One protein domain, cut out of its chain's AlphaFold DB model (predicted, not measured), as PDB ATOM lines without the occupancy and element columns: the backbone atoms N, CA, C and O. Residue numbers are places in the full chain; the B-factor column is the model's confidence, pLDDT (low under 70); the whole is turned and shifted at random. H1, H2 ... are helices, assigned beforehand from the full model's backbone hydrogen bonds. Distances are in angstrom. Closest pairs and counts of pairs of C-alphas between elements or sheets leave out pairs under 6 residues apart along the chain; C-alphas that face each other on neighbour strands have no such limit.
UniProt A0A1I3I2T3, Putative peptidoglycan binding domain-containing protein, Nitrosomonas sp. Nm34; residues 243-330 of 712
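Overview. This is residues 243 to 330 of the 712 residues of the protein "Putative peptidoglycan binding domain-containing protein" of Nitrosomonas sp. Nm34 (UniProt A0A1I3I2T3). Three long helices, H1, H3 and H5, pack side by side as an elongated bundle, with short H2 at one end beyond H3 and short H4 toward the other. A long loop, residues 298 to 310, leads from H4 back to H5. The 88 printed residues hold five named helices, H1 to H5, and no named strand; the class is all helix. The whole is compact, radius of gyration of the C-alphas 13.6 A, spanning 44 by 24 by 18 A.

Along the chain. Find C-alpha 245 at (61.058, -41.156, -30.054); from there H1, residues 245 to 266, runs 31.5 A. H2 is residues 270 to 274, H3 residues 277 to 289 over 18.8 A, and H4 residues 292 to 297. H5, residues 311 to 329, runs 27.3 A to C-alpha 329 at (52.779, -37.183, -22.343).

Arrangement. With residues 257 to 264 alone, H1 touches H3, opposite ways at a shallow tilt of 3 degrees; their closest C-alphas, Ala 264 and Arg 281, are 6.5 A apart. With residues 247 to 254 alone, H1 touches residues 322 to 329 of H5, opposite ways at 25 degrees, a shallow tilt; the closest C-alphas, Ala 247 and Leu 329, are 6.5 A apart. H3 touches H5, the same way at a shallow tilt of 23 degrees; the closest C-alphas, Leu 279 and Val 311, are 5.2 A apart. H4 is close to but not clearly touching H1, closest at the C-alphas of Asn 246 and Met 297, 5.7 A. H2 is close to but not clearly touching H3, closest at the C-alphas of Gly 272 and Asp 278, 5.5 A. In H1, H2, H3, H4 and H5 every O i to N i+4 pair is within hydrogen-bond range.

Size, cuts and confidence. The C-alphas farthest apart, Ala 243 and Ala 274, are 44.9 A apart. The printed part has no cut; the link from H4 to H5 is long, the other three tight. Look for low confidence, pLDDT under 70, at residues 266 to 276.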
ATOM      1  N   ALA A 243      62.643 -36.257 -23.885       95.94
ATOM      2  CA  ALA A 243      62.354 -36.167 -25.312       95.94
ATOM      3  C   ALA A 243      62.777 -37.463 -26.029       95.94
ATOM      4  O   ALA A 243      63.869 -37.577 -26.577       95.94
ATOM      5  N   THR A 244      61.905 -38.467 -25.993       95.94
ATOM      6  CA  THR A 244      62.112 -39.781 -26.622       95.94
ATOM      7  C   THR A 244      61.394 -39.887 -27.963       95.94
ATOM      8  O   THR A 244      60.447 -39.140 -28.222       95.94
ATOM      9  N   LYS A 245      61.767 -40.869 -28.795       94.56
ATOM     10  CA  LYS A 245      61.058 -41.156 -30.054       94.56
ATOM     11  C   LYS A 245      59.552 -41.364 -29.855       94.56
ATOM     12  O   LYS A 245      58.762 -40.868 -30.648       94.56
ATOM     13  N   ASN A 246      59.148 -41.995 -28.749       95.06
ATOM     14  CA  ASN A 246      57.739 -42.218 -28.416       95.06
ATOM     15  C   ASN A 246      57.020 -40.901 -28.103       95.06
ATOM     16  O   ASN A 246      55.911 -40.678 -28.582       95.06
ATOM     17  N   ALA A 247      57.650 -40.000 -27.342       95.50
ATOM     18  CA  ALA A 247      57.069 -38.694 -27.040       95.50
ATOM     19  C   ALA A 247      56.866 -37.855 -28.315       95.50
ATOM     20  O   ALA A 247      55.798 -37.272 -28.513       95.50
ATOM     21  N   LEU A 248      57.860 -37.843 -29.209       96.06
ATOM     22  CA  LEU A 248      57.777 -37.124 -30.485       96.06
ATOM     23  C   LEU A 248      56.745 -37.750 -31.434       96.06
ATOM     24  O   LEU A 248      55.965 -37.022 -32.053       96.06
ATOM     25  N   PHE A 249      56.678 -39.084 -31.484       95.00
ATOM     26  CA  PHE A 249      55.652 -39.816 -32.224       95.00
ATOM     27  C   PHE A 249      54.245 -39.445 -31.745       95.00
ATOM     28  O   PHE A 249      53.382 -39.151 -32.572       95.00
ATOM     29  N   ILE A 250      54.011 -39.394 -30.426       95.06
ATOM     30  CA  ILE A 250      52.707 -39.017 -29.866       95.06
ATOM     31  C   ILE A 250      52.345 -37.577 -30.256       95.06
ATOM     32  O   ILE A 250      51.220 -37.347 -30.696       95.06
ATOM     33  N   LEU A 251      53.270 -36.615 -30.157       95.62
ATOM     34  CA  LEU A 251      53.013 -35.219 -30.547       95.62
ATOM     35  C   LEU A 251      52.613 -35.099 -32.024       95.62
ATOM     36  O   LEU A 251      51.573 -34.515 -32.341       95.62
ATOM     37  N   GLY A 252      53.396 -35.696 -32.927       91.69
ATOM     38  CA  GLY A 252      53.078 -35.706 -34.357       91.69
ATOM     39  C   GLY A 252      51.802 -36.491 -34.678       91.69
ATOM     40  O   GLY A 252      51.036 -36.118 -35.571       91.69
ATOM     41  N   GLY A 253      51.544 -37.567 -33.940       89.31
ATOM     42  CA  GLY A 253      50.359 -38.401 -34.082       89.31
ATOM     43  C   GLY A 253      49.073 -37.694 -33.649       89.31
ATOM     44  O   GLY A 253      48.080 -37.768 -34.372       89.31
ATOM     45  N   ILE A 254      49.099 -36.947 -32.538       94.00
ATOM     46  CA  ILE A 254      47.979 -36.101 -32.095       94.00
ATOM     47  C   ILE A 254      47.608 -35.111 -33.201       94.00
ATOM     48  O   ILE A 254      46.429 -35.009 -33.544       94.00
ATOM     49  N   GLU A 255      48.584 -34.418 -33.795       93.44
ATOM     50  CA  GLU A 255      48.280 -33.474 -34.875       93.44
ATOM     51  C   GLU A 255      47.795 -34.158 -36.156       93.44
ATOM     52  O   GLU A 255      46.838 -33.698 -36.779       93.44
ATOM     53  N   SER A 256      48.373 -35.305 -36.517       84.50
ATOM     54  CA  SER A 256      47.901 -36.081 -37.671       84.50
ATOM     55  C   SER A 256      46.423 -36.464 -37.513       84.50
ATOM     56  O   SER A 256      45.624 -36.278 -38.431       84.50
ATOM     57  N   VAL A 257      46.032 -36.943 -36.329       87.25
ATOM     58  CA  VAL A 257      44.640 -37.308 -36.028       87.25
ATOM     59  C   VAL A 257      43.739 -36.072 -36.006       87.25
ATOM     60  O   VAL A 257      42.643 -36.113 -36.563       87.25
ATOM     61  N   ARG A 258      44.183 -34.951 -35.424       89.25
ATOM     62  CA  ARG A 258      43.420 -33.689 -35.431       89.25
ATOM     63  C   ARG A 258      43.172 -33.166 -36.837       89.25
ATOM     64  O   ARG A 258      42.069 -32.711 -37.122       89.25
ATOM     65  N   SER A 259      44.160 -33.261 -37.719       80.06
ATOM     66  CA  SER A 259      44.015 -32.917 -39.133       80.06
ATOM     67  C   SER A 259      42.987 -33.807 -39.838       80.06
ATOM     68  O   SER A 259      42.112 -33.290 -40.529       80.06
ATOM     69  N   LEU A 260      43.003 -35.123 -39.593       78.94
ATOM     70  CA  LEU A 260      41.970 -36.029 -40.116       78.94
ATOM     71  C   LEU A 260      40.570 -35.687 -39.583       78.94
ATOM     72  O   LEU A 260      39.600 -35.724 -40.337       78.94
ATOM     73  N   VAL A 261      40.460 -35.318 -38.304       84.94
ATOM     74  CA  VAL A 261      39.200 -34.870 -37.693       84.94
ATOM     75  C   VAL A 261      38.703 -33.567 -38.323       84.94
ATOM     76  O   VAL A 261      37.506 -33.448 -38.580       84.94
ATOM     77  N   ARG A 262      39.590 -32.596 -38.587       85.62
ATOM     78  CA  ARG A 262      39.241 -31.352 -39.297       85.62
ATOM     79  C   ARG A 262      38.710 -31.655 -40.695       85.62
ATOM     80  O   ARG A 262      37.598 -31.249 -41.011       85.62
ATOM     81  N   TRP A 263      39.429 -32.477 -41.458       71.69
ATOM     82  CA  TRP A 263      39.010 -32.891 -42.796       71.69
ATOM     83  C   TRP A 263      37.658 -33.618 -42.791       71.69
ATOM     84  O   TRP A 263      36.796 -33.336 -43.621       71.69
ATOM     85  N   ALA A 264      37.425 -34.514 -41.826       76.81
ATOM     86  CA  ALA A 264      36.142 -35.201 -41.691       76.81
ATOM     87  C   ALA A 264      34.983 -34.225 -41.421       76.81
ATOM     88  O   ALA A 264      33.915 -34.397 -42.001       76.81
ATOM     89  N   LYS A 265      35.205 -33.184 -40.601       77.69
ATOM     90  CA  LYS A 265      34.215 -32.131 -40.313       77.69
ATOM     91  C   LYS A 265      33.954 -31.214 -41.509       77.69
ATOM     92  O   LYS A 265      32.807 -30.901 -41.787       77.69
ATOM     93  N   GLU A 266      34.994 -30.800 -42.227       68.88
ATOM     94  CA  GLU A 266      34.862 -29.964 -43.435       68.88
ATOM     95  C   GLU A 266      34.123 -30.704 -44.561       68.88
ATOM     96  O   GLU A 266      33.418 -30.103 -45.366       68.88
ATOM     97  N   SER A 267      34.238 -32.033 -44.580       61.16
ATOM     98  CA  SER A 267      33.571 -32.913 -45.542       61.16
ATOM     99  C   SER A 267      32.144 -33.318 -45.131       61.16
ATOM    100  O   SER A 267      31.523 -34.129 -45.836       61.16
ATOM    101  N   ASP A 268      31.640 -32.823 -43.992       64.81
ATOM    102  CA  ASP A 268      30.357 -33.185 -43.364       64.81
ATOM    103  C   ASP A 268      29.163 -32.528 -44.086       64.81
ATOM    104  O   ASP A 268      28.417 -31.690 -43.567       64.81
ATOM    105  N   THR A 269      29.010 -32.906 -45.352       65.56
ATOM    106  CA  THR A 269      27.897 -32.512 -46.213       65.56
ATOM    107  C   THR A 269      26.660 -33.357 -45.911       65.56
ATOM    108  O   THR A 269      26.761 -34.528 -45.543       65.56
ATOM    109  N   PHE A 270      25.471 -32.785 -46.129       52.53
ATOM    110  CA  PHE A 270      24.197 -33.505 -46.005       52.53
ATOM    111  C   PHE A 270      24.202 -34.838 -46.779       52.53
ATOM    112  O   PHE A 270      23.837 -35.878 -46.232       52.53
ATOM    113  N   TRP A 271      24.726 -34.828 -48.009       40.94
ATOM    114  CA  TRP A 271      24.863 -36.015 -48.854       40.94
ATOM    115  C   TRP A 271      25.834 -37.059 -48.288       40.94
ATOM    116  O   TRP A 271      25.550 -38.250 -48.365       40.94
ATOM    117  N   GLY A 272      26.935 -36.634 -47.660       58.97
ATOM    118  CA  GLY A 272      27.876 -37.539 -46.991       58.97
ATOM    119  C   GLY A 272      27.285 -38.246 -45.767       58.97
ATOM    120  O   GLY A 272      27.638 -39.399 -45.498       58.97
ATOM    121  N   ARG A 273      26.357 -37.587 -45.059       57.62
ATOM    122  CA  ARG A 273      25.591 -38.190 -43.957       57.62
ATOM    123  C   ARG A 273      24.548 -39.179 -44.476       57.62
ATOM    124  O   ARG A 273      24.473 -40.298 -43.975       57.62
ATOM    125  N   ALA A 274      23.797 -38.797 -45.509       43.34
ATOM    126  CA  ALA A 274      22.757 -39.633 -46.108       43.34
ATOM    127  C   ALA A 274      23.312 -40.901 -46.790       43.34
ATOM    128  O   ALA A 274      22.663 -41.942 -46.776       43.34
ATOM    129  N   SER A 275      24.526 -40.840 -47.346       55.62
ATOM    130  CA  SER A 275      25.157 -41.961 -48.056       55.62
ATOM    131  C   SER A 275      25.976 -42.908 -47.164       55.62
ATOM    132  O   SER A 275      26.628 -43.811 -47.684       55.62
ATOM    133  N   GLY A 276      26.045 -42.672 -45.847       61.44
ATOM    134  CA  GLY A 276      26.877 -43.452 -44.915       61.44
ATOM    135  C   GLY A 276      28.391 -43.199 -45.009       61.44
ATOM    136  O   GLY A 276      29.153 -43.748 -44.212       61.44
ATOM    137  N   MET A 277      28.839 -42.325 -45.919       71.00
ATOM    138  CA  MET A 277      30.261 -42.004 -46.108       71.00
ATOM    139  C   MET A 277      30.883 -41.337 -44.877       71.00
ATOM    140  O   MET A 277      32.078 -41.501 -44.633       71.00
ATOM    141  N   ASP A 278      30.095 -40.600 -44.092       76.81
ATOM    142  CA  ASP A 278      30.575 -39.973 -42.858       76.81
ATOM    143  C   ASP A 278      31.001 -41.018 -41.807       76.81
ATOM    144  O   ASP A 278      32.103 -40.945 -41.255       76.81
ATOM    145  N   LEU A 279      30.204 -42.075 -41.604       83.25
ATOM    146  CA  LEU A 279      30.555 -43.163 -40.683       83.25
ATOM    147  C   LEU A 279      31.852 -43.864 -41.100       83.25
ATOM    148  O   LEU A 279      32.698 -44.143 -40.250       83.25
ATOM    149  N   ASP A 280      32.037 -44.115 -42.395       82.88
ATOM    150  CA  ASP A 280      33.242 -44.772 -42.904       82.88
ATOM    151  C   ASP A 280      34.494 -43.898 -42.761       82.88
ATOM    152  O   ASP A 280      35.570 -44.411 -42.444       82.88
ATOM    153  N   ARG A 281      34.381 -42.571 -42.912       82.56
ATOM    154  CA  ARG A 281      35.494 -41.646 -42.629       82.56
ATOM    155  C   ARG A 281      35.910 -41.720 -41.167       82.56
ATOM    156  O   ARG A 281      37.095 -41.876 -40.874       82.56
ATOM    157  N   TRP A 282      34.951 -41.660 -40.248       87.81
ATOM    158  CA  TRP A 282      35.238 -41.746 -38.819       87.81
ATOM    159  C   TRP A 282      35.755 -43.126 -38.392       87.81
ATOM    160  O   TRP A 282      36.650 -43.200 -37.547       87.81
ATOM    161  N   ARG A 283      35.272 -44.217 -39.003       90.00
ATOM    162  CA  ARG A 283      35.829 -45.569 -38.819       90.00
ATOM    163  C   ARG A 283      37.299 -45.632 -39.209       90.00
ATOM    164  O   ARG A 283      38.096 -46.117 -38.414       90.00
ATOM    165  N   ARG A 284      37.681 -45.052 -40.350       85.25
ATOM    166  CA  ARG A 284      39.090 -44.988 -40.776       85.25
ATOM    167  C   ARG A 284      39.968 -44.232 -39.783       85.25
ATOM    168  O   ARG A 284      41.097 -44.642 -39.545       85.25
ATOM    169  N   ILE A 285      39.471 -43.154 -39.171       86.44
ATOM    170  CA  ILE A 285      40.226 -42.446 -38.119       86.44
ATOM    171  C   ILE A 285      40.443 -43.368 -36.912       86.44
ATOM    172  O   ILE A 285      41.556 -43.450 -36.395       86.44
ATOM    173  N   VAL A 286      39.408 -44.100 -36.488       90.75
ATOM    174  CA  VAL A 286      39.520 -45.086 -35.402       90.75
ATOM    175  C   VAL A 286      40.511 -46.197 -35.763       90.75
ATOM    176  O   VAL A 286      41.344 -46.536 -34.927       90.75
ATOM    177  N   GLU A 287      40.477 -46.719 -36.989       87.44
ATOM    178  CA  GLU A 287      41.425 -47.726 -37.491       87.44
ATOM    179  C   GLU A 287      42.866 -47.206 -37.488       87.44
ATOM    180  O   GLU A 287      43.755 -47.882 -36.975       87.44
ATOM    181  N   VAL A 288      43.100 -45.978 -37.968       85.75
ATOM    182  CA  VAL A 288      44.423 -45.334 -37.929       85.75
ATOM    183  C   VAL A 288      44.941 -45.252 -36.498       85.75
ATOM    184  O   VAL A 288      46.097 -45.586 -36.260       85.75
ATOM    185  N   MET A 289      44.101 -44.855 -35.540       87.00
ATOM    186  CA  MET A 289      44.487 -44.790 -34.127       87.00
ATOM    187  C   MET A 289      44.717 -46.165 -33.491       87.00
ATOM    188  O   MET A 289      45.288 -46.209 -32.411       87.00
ATOM    189  N   HIS A 290      44.292 -47.272 -34.103       87.50
ATOM    190  CA  HIS A 290      44.512 -48.638 -33.604       87.50
ATOM    191  C   HIS A 290      45.487 -49.436 -34.485       87.50
ATOM    192  O   HIS A 290      45.550 -50.659 -34.369       87.50
ATOM    193  N   SER A 291      46.265 -48.770 -35.345       86.62
ATOM    194  CA  SER A 291      47.241 -49.442 -36.207       86.62
ATOM    195  C   SER A 291      48.353 -50.136 -35.410       86.62
ATOM    196  O   SER A 291      48.680 -49.725 -34.290       86.62
ATOM    197  N   LYS A 292      48.995 -51.146 -36.021       85.75
ATOM    198  CA  LYS A 292      50.160 -51.854 -35.452       85.75
ATOM    199  C   LYS A 292      51.246 -50.862 -34.984       85.75
ATOM    200  O   LYS A 292      51.804 -51.034 -33.906       85.75
ATOM    201  N   THR A 293      51.462 -49.760 -35.710       83.12
ATOM    202  CA  THR A 293      52.414 -48.701 -35.324       83.12
ATOM    203  C   THR A 293      52.061 -48.032 -33.994       83.12
ATOM    204  O   THR A 293      52.927 -47.886 -33.137       83.12
ATOM    205  N   TRP A 294      50.798 -47.639 -33.779       88.06
ATOM    206  CA  TRP A 294      50.377 -47.050 -32.498       88.06
ATOM    207  C   TRP A 294      50.505 -48.049 -31.349       88.06
ATOM    208  O   TRP A 294      50.944 -47.677 -30.264       88.06
ATOM    209  N   GLN A 295      50.180 -49.318 -31.607       88.56
ATOM    210  CA  GLN A 295      50.308 -50.399 -30.629       88.56
ATOM    211  C   GLN A 295      51.766 -50.658 -30.215       88.56
ATOM    212  O   GLN A 295      52.022 -50.996 -29.063       88.56
ATOM    213  N   GLN A 296      52.717 -50.483 -31.137       87.12
ATOM    214  CA  GLN A 296      54.152 -50.631 -30.876       87.12
ATOM    215  C   GLN A 296      54.752 -49.403 -30.175       87.12
ATOM    216  O   GLN A 296      55.571 -49.548 -29.270       87.12
ATOM    217  N   MET A 297      54.347 -48.196 -30.580       85.94
ATOM    218  CA  MET A 297      54.948 -46.941 -30.106       85.94
ATOM    219  C   MET A 297      54.379 -46.445 -28.774       85.94
ATOM    220  O   MET A 297      55.046 -45.693 -28.060       85.94
ATOM    221  N   VAL A 298      53.150 -46.837 -28.423       88.38
ATOM    222  CA  VAL A 298      52.478 -46.388 -27.199       88.38
ATOM    223  C   VAL A 298      52.235 -47.578 -26.276       88.38
ATOM    224  O   VAL A 298      51.439 -48.470 -26.558       88.38
ATOM    225  N   ALA A 299      52.932 -47.590 -25.139       84.38
ATOM    226  CA  ALA A 299      52.800 -48.654 -24.150       84.38
ATOM    227  C   ALA A 299      51.360 -48.740 -23.612       84.38
ATOM    228  O   ALA A 299      50.747 -47.726 -23.283       84.38
ATOM    229  N   GLY A 300      50.825 -49.962 -23.519       85.69
ATOM    230  CA  GLY A 300      49.460 -50.208 -23.037       85.69
ATOM    231  C   GLY A 300      48.353 -49.809 -24.020       85.69
ATOM    232  O   GLY A 300      47.183 -49.781 -23.638       85.69
ATOM    233  N   TRP A 301      48.692 -49.502 -25.277       90.19
ATOM    234  CA  TRP A 301      47.697 -49.114 -26.270       90.19
ATOM    235  C   TRP A 301      46.792 -50.296 -26.676       90.19
ATOM    236  O   TRP A 301      47.269 -51.430 -26.779       90.19
ATOM    237  N   PRO A 302      45.482 -50.079 -26.906       87.88
ATOM    238  CA  PRO A 302      44.548 -51.167 -27.191       87.88
ATOM    239  C   PRO A 302      44.896 -51.932 -28.471       87.88
ATOM    240  O   PRO A 302      45.043 -51.337 -29.537       87.88
ATOM    241  N   LYS A 303      44.947 -53.267 -28.366       87.81
ATOM    242  CA  LYS A 303      45.236 -54.170 -29.496       87.81
ATOM    243  C   LYS A 303      44.031 -54.441 -30.399       87.81
ATOM    244  O   LYS A 303      44.195 -54.822 -31.551       87.81
ATOM    245  N   ILE A 304      42.821 -54.280 -29.864       87.44
ATOM    246  CA  ILE A 304      41.574 -54.578 -30.573       87.44
ATOM    247  C   ILE A 304      40.934 -53.267 -31.015       87.44
ATOM    248  O   ILE A 304      40.617 -52.413 -30.184       87.44
ATOM    249  N   THR A 305      40.697 -53.135 -32.318       88.19
ATOM    250  CA  THR A 305      39.932 -52.019 -32.877       88.19
ATOM    251  C   THR A 305      38.452 -52.174 -32.501       88.19
ATOM    252  O   THR A 305      37.836 -53.189 -32.840       88.19
ATOM    253  N   PRO A 306      37.846 -51.202 -31.797       88.50
ATOM    254  CA  PRO A 306      36.442 -51.285 -31.415       88.50
ATOM    255  C   PRO A 306      35.536 -51.227 -32.650       88.50
ATOM    256  O   PRO A 306      35.747 -50.417 -33.552       88.50
ATOM    257  N   LYS A 307      34.481 -52.051 -32.678       89.06
ATOM    258  CA  LYS A 307      33.439 -51.949 -33.709       89.06
ATOM    259  C   LYS A 307      32.636 -50.669 -33.494       89.06
ATOM    260  O   LYS A 307      32.098 -50.445 -32.412       89.06
ATOM    261  N   VAL A 308      32.521 -49.858 -34.541       88.94
ATOM    262  CA  VAL A 308      31.823 -48.570 -34.493       88.94
ATOM    263  C   VAL A 308      30.597 -48.609 -35.397       88.94
ATOM    264  O   VAL A 308      30.716 -48.818 -36.606       88.94
ATOM    265  N   SER A 309      29.412 -48.418 -34.817       88.75
ATOM    266  CA  SER A 309      28.127 -48.432 -35.533       88.75
ATOM    267  C   SER A 309      27.547 -47.040 -35.802       88.75
ATOM    268  O   SER A 309      26.690 -46.922 -36.667       88.75
ATOM    269  N   THR A 310      28.010 -45.996 -35.105       90.19
ATOM    270  CA  THR A 310      27.535 -44.614 -35.280       90.19
ATOM    271  C   THR A 310      28.685 -43.609 -35.271       90.19
ATOM    272  O   THR A 310      29.732 -43.846 -34.662       90.19
ATOM    273  N   VAL A 311      28.480 -42.462 -35.923       87.50
ATOM    274  CA  VAL A 311      29.457 -41.361 -35.972       87.50
ATOM    275  C   VAL A 311      29.765 -40.838 -34.566       87.50
ATOM    276  O   VAL A 311      30.927 -40.627 -34.227       87.50
ATOM    277  N   ASP A 312      28.759 -40.717 -33.698       90.25
ATOM    278  CA  ASP A 312      28.955 -40.241 -32.321       90.25
ATOM    279  C   ASP A 312      29.735 -41.228 -31.450       90.25
ATOM    280  O   ASP A 312      30.508 -40.822 -30.578       90.25
ATOM    281  N   ALA A 313      29.572 -42.535 -31.673       92.69
ATOM    282  CA  ALA A 313      30.425 -43.533 -31.032       92.69
ATOM    283  C   ALA A 313      31.882 -43.377 -31.495       92.69
ATOM    284  O   ALA A 313      32.791 -43.373 -30.663       92.69
ATOM    285  N   ALA A 314      32.101 -43.166 -32.795       91.69
ATOM    286  CA  ALA A 314      33.426 -42.927 -33.360       91.69
ATOM    287  C   ALA A 314      34.091 -41.678 -32.764       91.69
ATOM    288  O   ALA A 314      35.214 -41.748 -32.268       91.69
ATOM    289  N   LYS A 315      33.371 -40.547 -32.756       93.25
ATOM    290  CA  LYS A 315      33.819 -39.260 -32.201       93.25
ATOM    291  C   LYS A 315      34.234 -39.402 -30.738       93.25
ATOM    292  O   LYS A 315      35.314 -38.944 -30.367       93.25
ATOM    293  N   ARG A 316      33.423 -40.088 -29.922       94.44
ATOM    294  CA  ARG A 316      33.741 -40.360 -28.509       94.44
ATOM    295  C   ARG A 316      35.007 -41.198 -28.348       94.44
ATOM    296  O   ARG A 316      35.838 -40.862 -27.510       94.44
ATOM    297  N   ILE A 317      35.184 -42.244 -29.159       93.94
ATOM    298  CA  ILE A 317      36.394 -43.082 -29.135       93.94
ATOM    299  C   ILE A 317      37.628 -42.254 -29.503       93.94
ATOM    300  O   ILE A 317      38.611 -42.274 -28.764       93.94
ATOM    301  N   VAL A 318      37.574 -41.497 -30.603       94.00
ATOM    302  CA  VAL A 318      38.686 -40.644 -31.051       94.00
ATOM    303  C   VAL A 318      39.051 -39.621 -29.974       94.00
ATOM    304  O   VAL A 318      40.221 -39.507 -29.610       94.00
ATOM    305  N   GLN A 319      38.063 -38.929 -29.401       95.25
ATOM    306  CA  GLN A 319      38.306 -37.936 -28.355       95.25
ATOM    307  C   GLN A 319      38.900 -38.562 -27.087       95.25
ATOM    308  O   GLN A 319      39.867 -38.035 -26.540       95.25
ATOM    309  N   ALA A 320      38.373 -39.704 -26.637       94.19
ATOM    310  CA  ALA A 320      38.906 -40.411 -25.474       94.19
ATOM    311  C   ALA A 320      40.364 -40.848 -25.689       94.19
ATOM    312  O   ALA A 320      41.191 -40.740 -24.783       94.19
ATOM    313  N   ARG A 321      40.706 -41.301 -26.902       94.25
ATOM    314  CA  ARG A 321      42.078 -41.682 -27.260       94.25
ATOM    315  C   ARG A 321      43.010 -40.475 -27.316       94.25
ATOM    316  O   ARG A 321      44.109 -40.557 -26.779       94.25
ATOM    317  N   LEU A 322      42.576 -39.351 -27.887       94.62
ATOM    318  CA  LEU A 322      43.351 -38.105 -27.870       94.62
ATOM    319  C   LEU A 322      43.633 -37.631 -26.438       94.62
ATOM    320  O   LEU A 322      44.775 -37.291 -26.133       94.62
ATOM    321  N   ASN A 323      42.633 -37.673 -25.553       93.12
ATOM    322  CA  ASN A 323      42.809 -37.314 -24.143       93.12
ATOM    323  C   ASN A 323      43.825 -38.241 -23.454       93.12
ATOM    324  O   ASN A 323      44.738 -37.764 -22.787       93.12
ATOM    325  N   SER A 324      43.734 -39.553 -23.695       92.00
ATOM    326  CA  SER A 324      44.692 -40.525 -23.157       92.00
ATOM    327  C   SER A 324      46.128 -40.259 -23.618       92.00
ATOM    328  O   SER A 324      47.047 -40.411 -22.823       92.00
ATOM    329  N   LEU A 325      46.341 -39.832 -24.866       93.19
ATOM    330  CA  LEU A 325      47.677 -39.478 -25.363       93.19
ATOM    331  C   LEU A 325      48.241 -38.229 -24.680       93.19
ATOM    332  O   LEU A 325      49.428 -38.185 -24.357       93.19
ATOM    333  N   VAL A 326      47.393 -37.226 -24.437       92.94
ATOM    334  CA  VAL A 326      47.765 -36.021 -23.681       92.94
ATOM    335  C   VAL A 326      48.165 -36.389 -22.251       92.94
ATOM    336  O   VAL A 326      49.177 -35.892 -21.754       92.94
ATOM    337  N   ASP A 327      47.421 -37.291 -21.609       89.62
ATOM    338  CA  ASP A 327      47.747 -37.784 -20.269       89.62
ATOM    339  C   ASP A 327      49.039 -38.605 -20.236       89.62
ATOM    340  O   ASP A 327      49.826 -38.448 -19.302       89.62
ATOM    341  N   SER A 328      49.308 -39.413 -21.264       89.00
ATOM    342  CA  SER A 328      50.553 -40.183 -21.383       89.00
ATOM    343  C   SER A 328      51.793 -39.298 -21.532       89.00
ATOM    344  O   SER A 328      52.853 -39.639 -21.010       89.00
ATOM    345  N   LEU A 329      51.681 -38.151 -22.214       89.88
ATOM    346  CA  LEU A 329      52.779 -37.183 -22.343       89.88
ATOM    347  C   LEU A 329      53.047 -36.389 -21.063       89.88
ATOM    348  O   LEU A 329      54.134 -35.834 -20.922       89.88
ATOM    349  N   PHE A 330      52.077 -36.304 -20.151       88.19
ATOM    350  CA  PHE A 330      52.190 -35.568 -18.892       88.19
ATOM    351  C   PHE A 330      51.416 -36.298 -17.774       88.19
ATOM    352  O   PHE A 330      50.322 -35.864 -17.395       88.19
TER     353      PHE A 330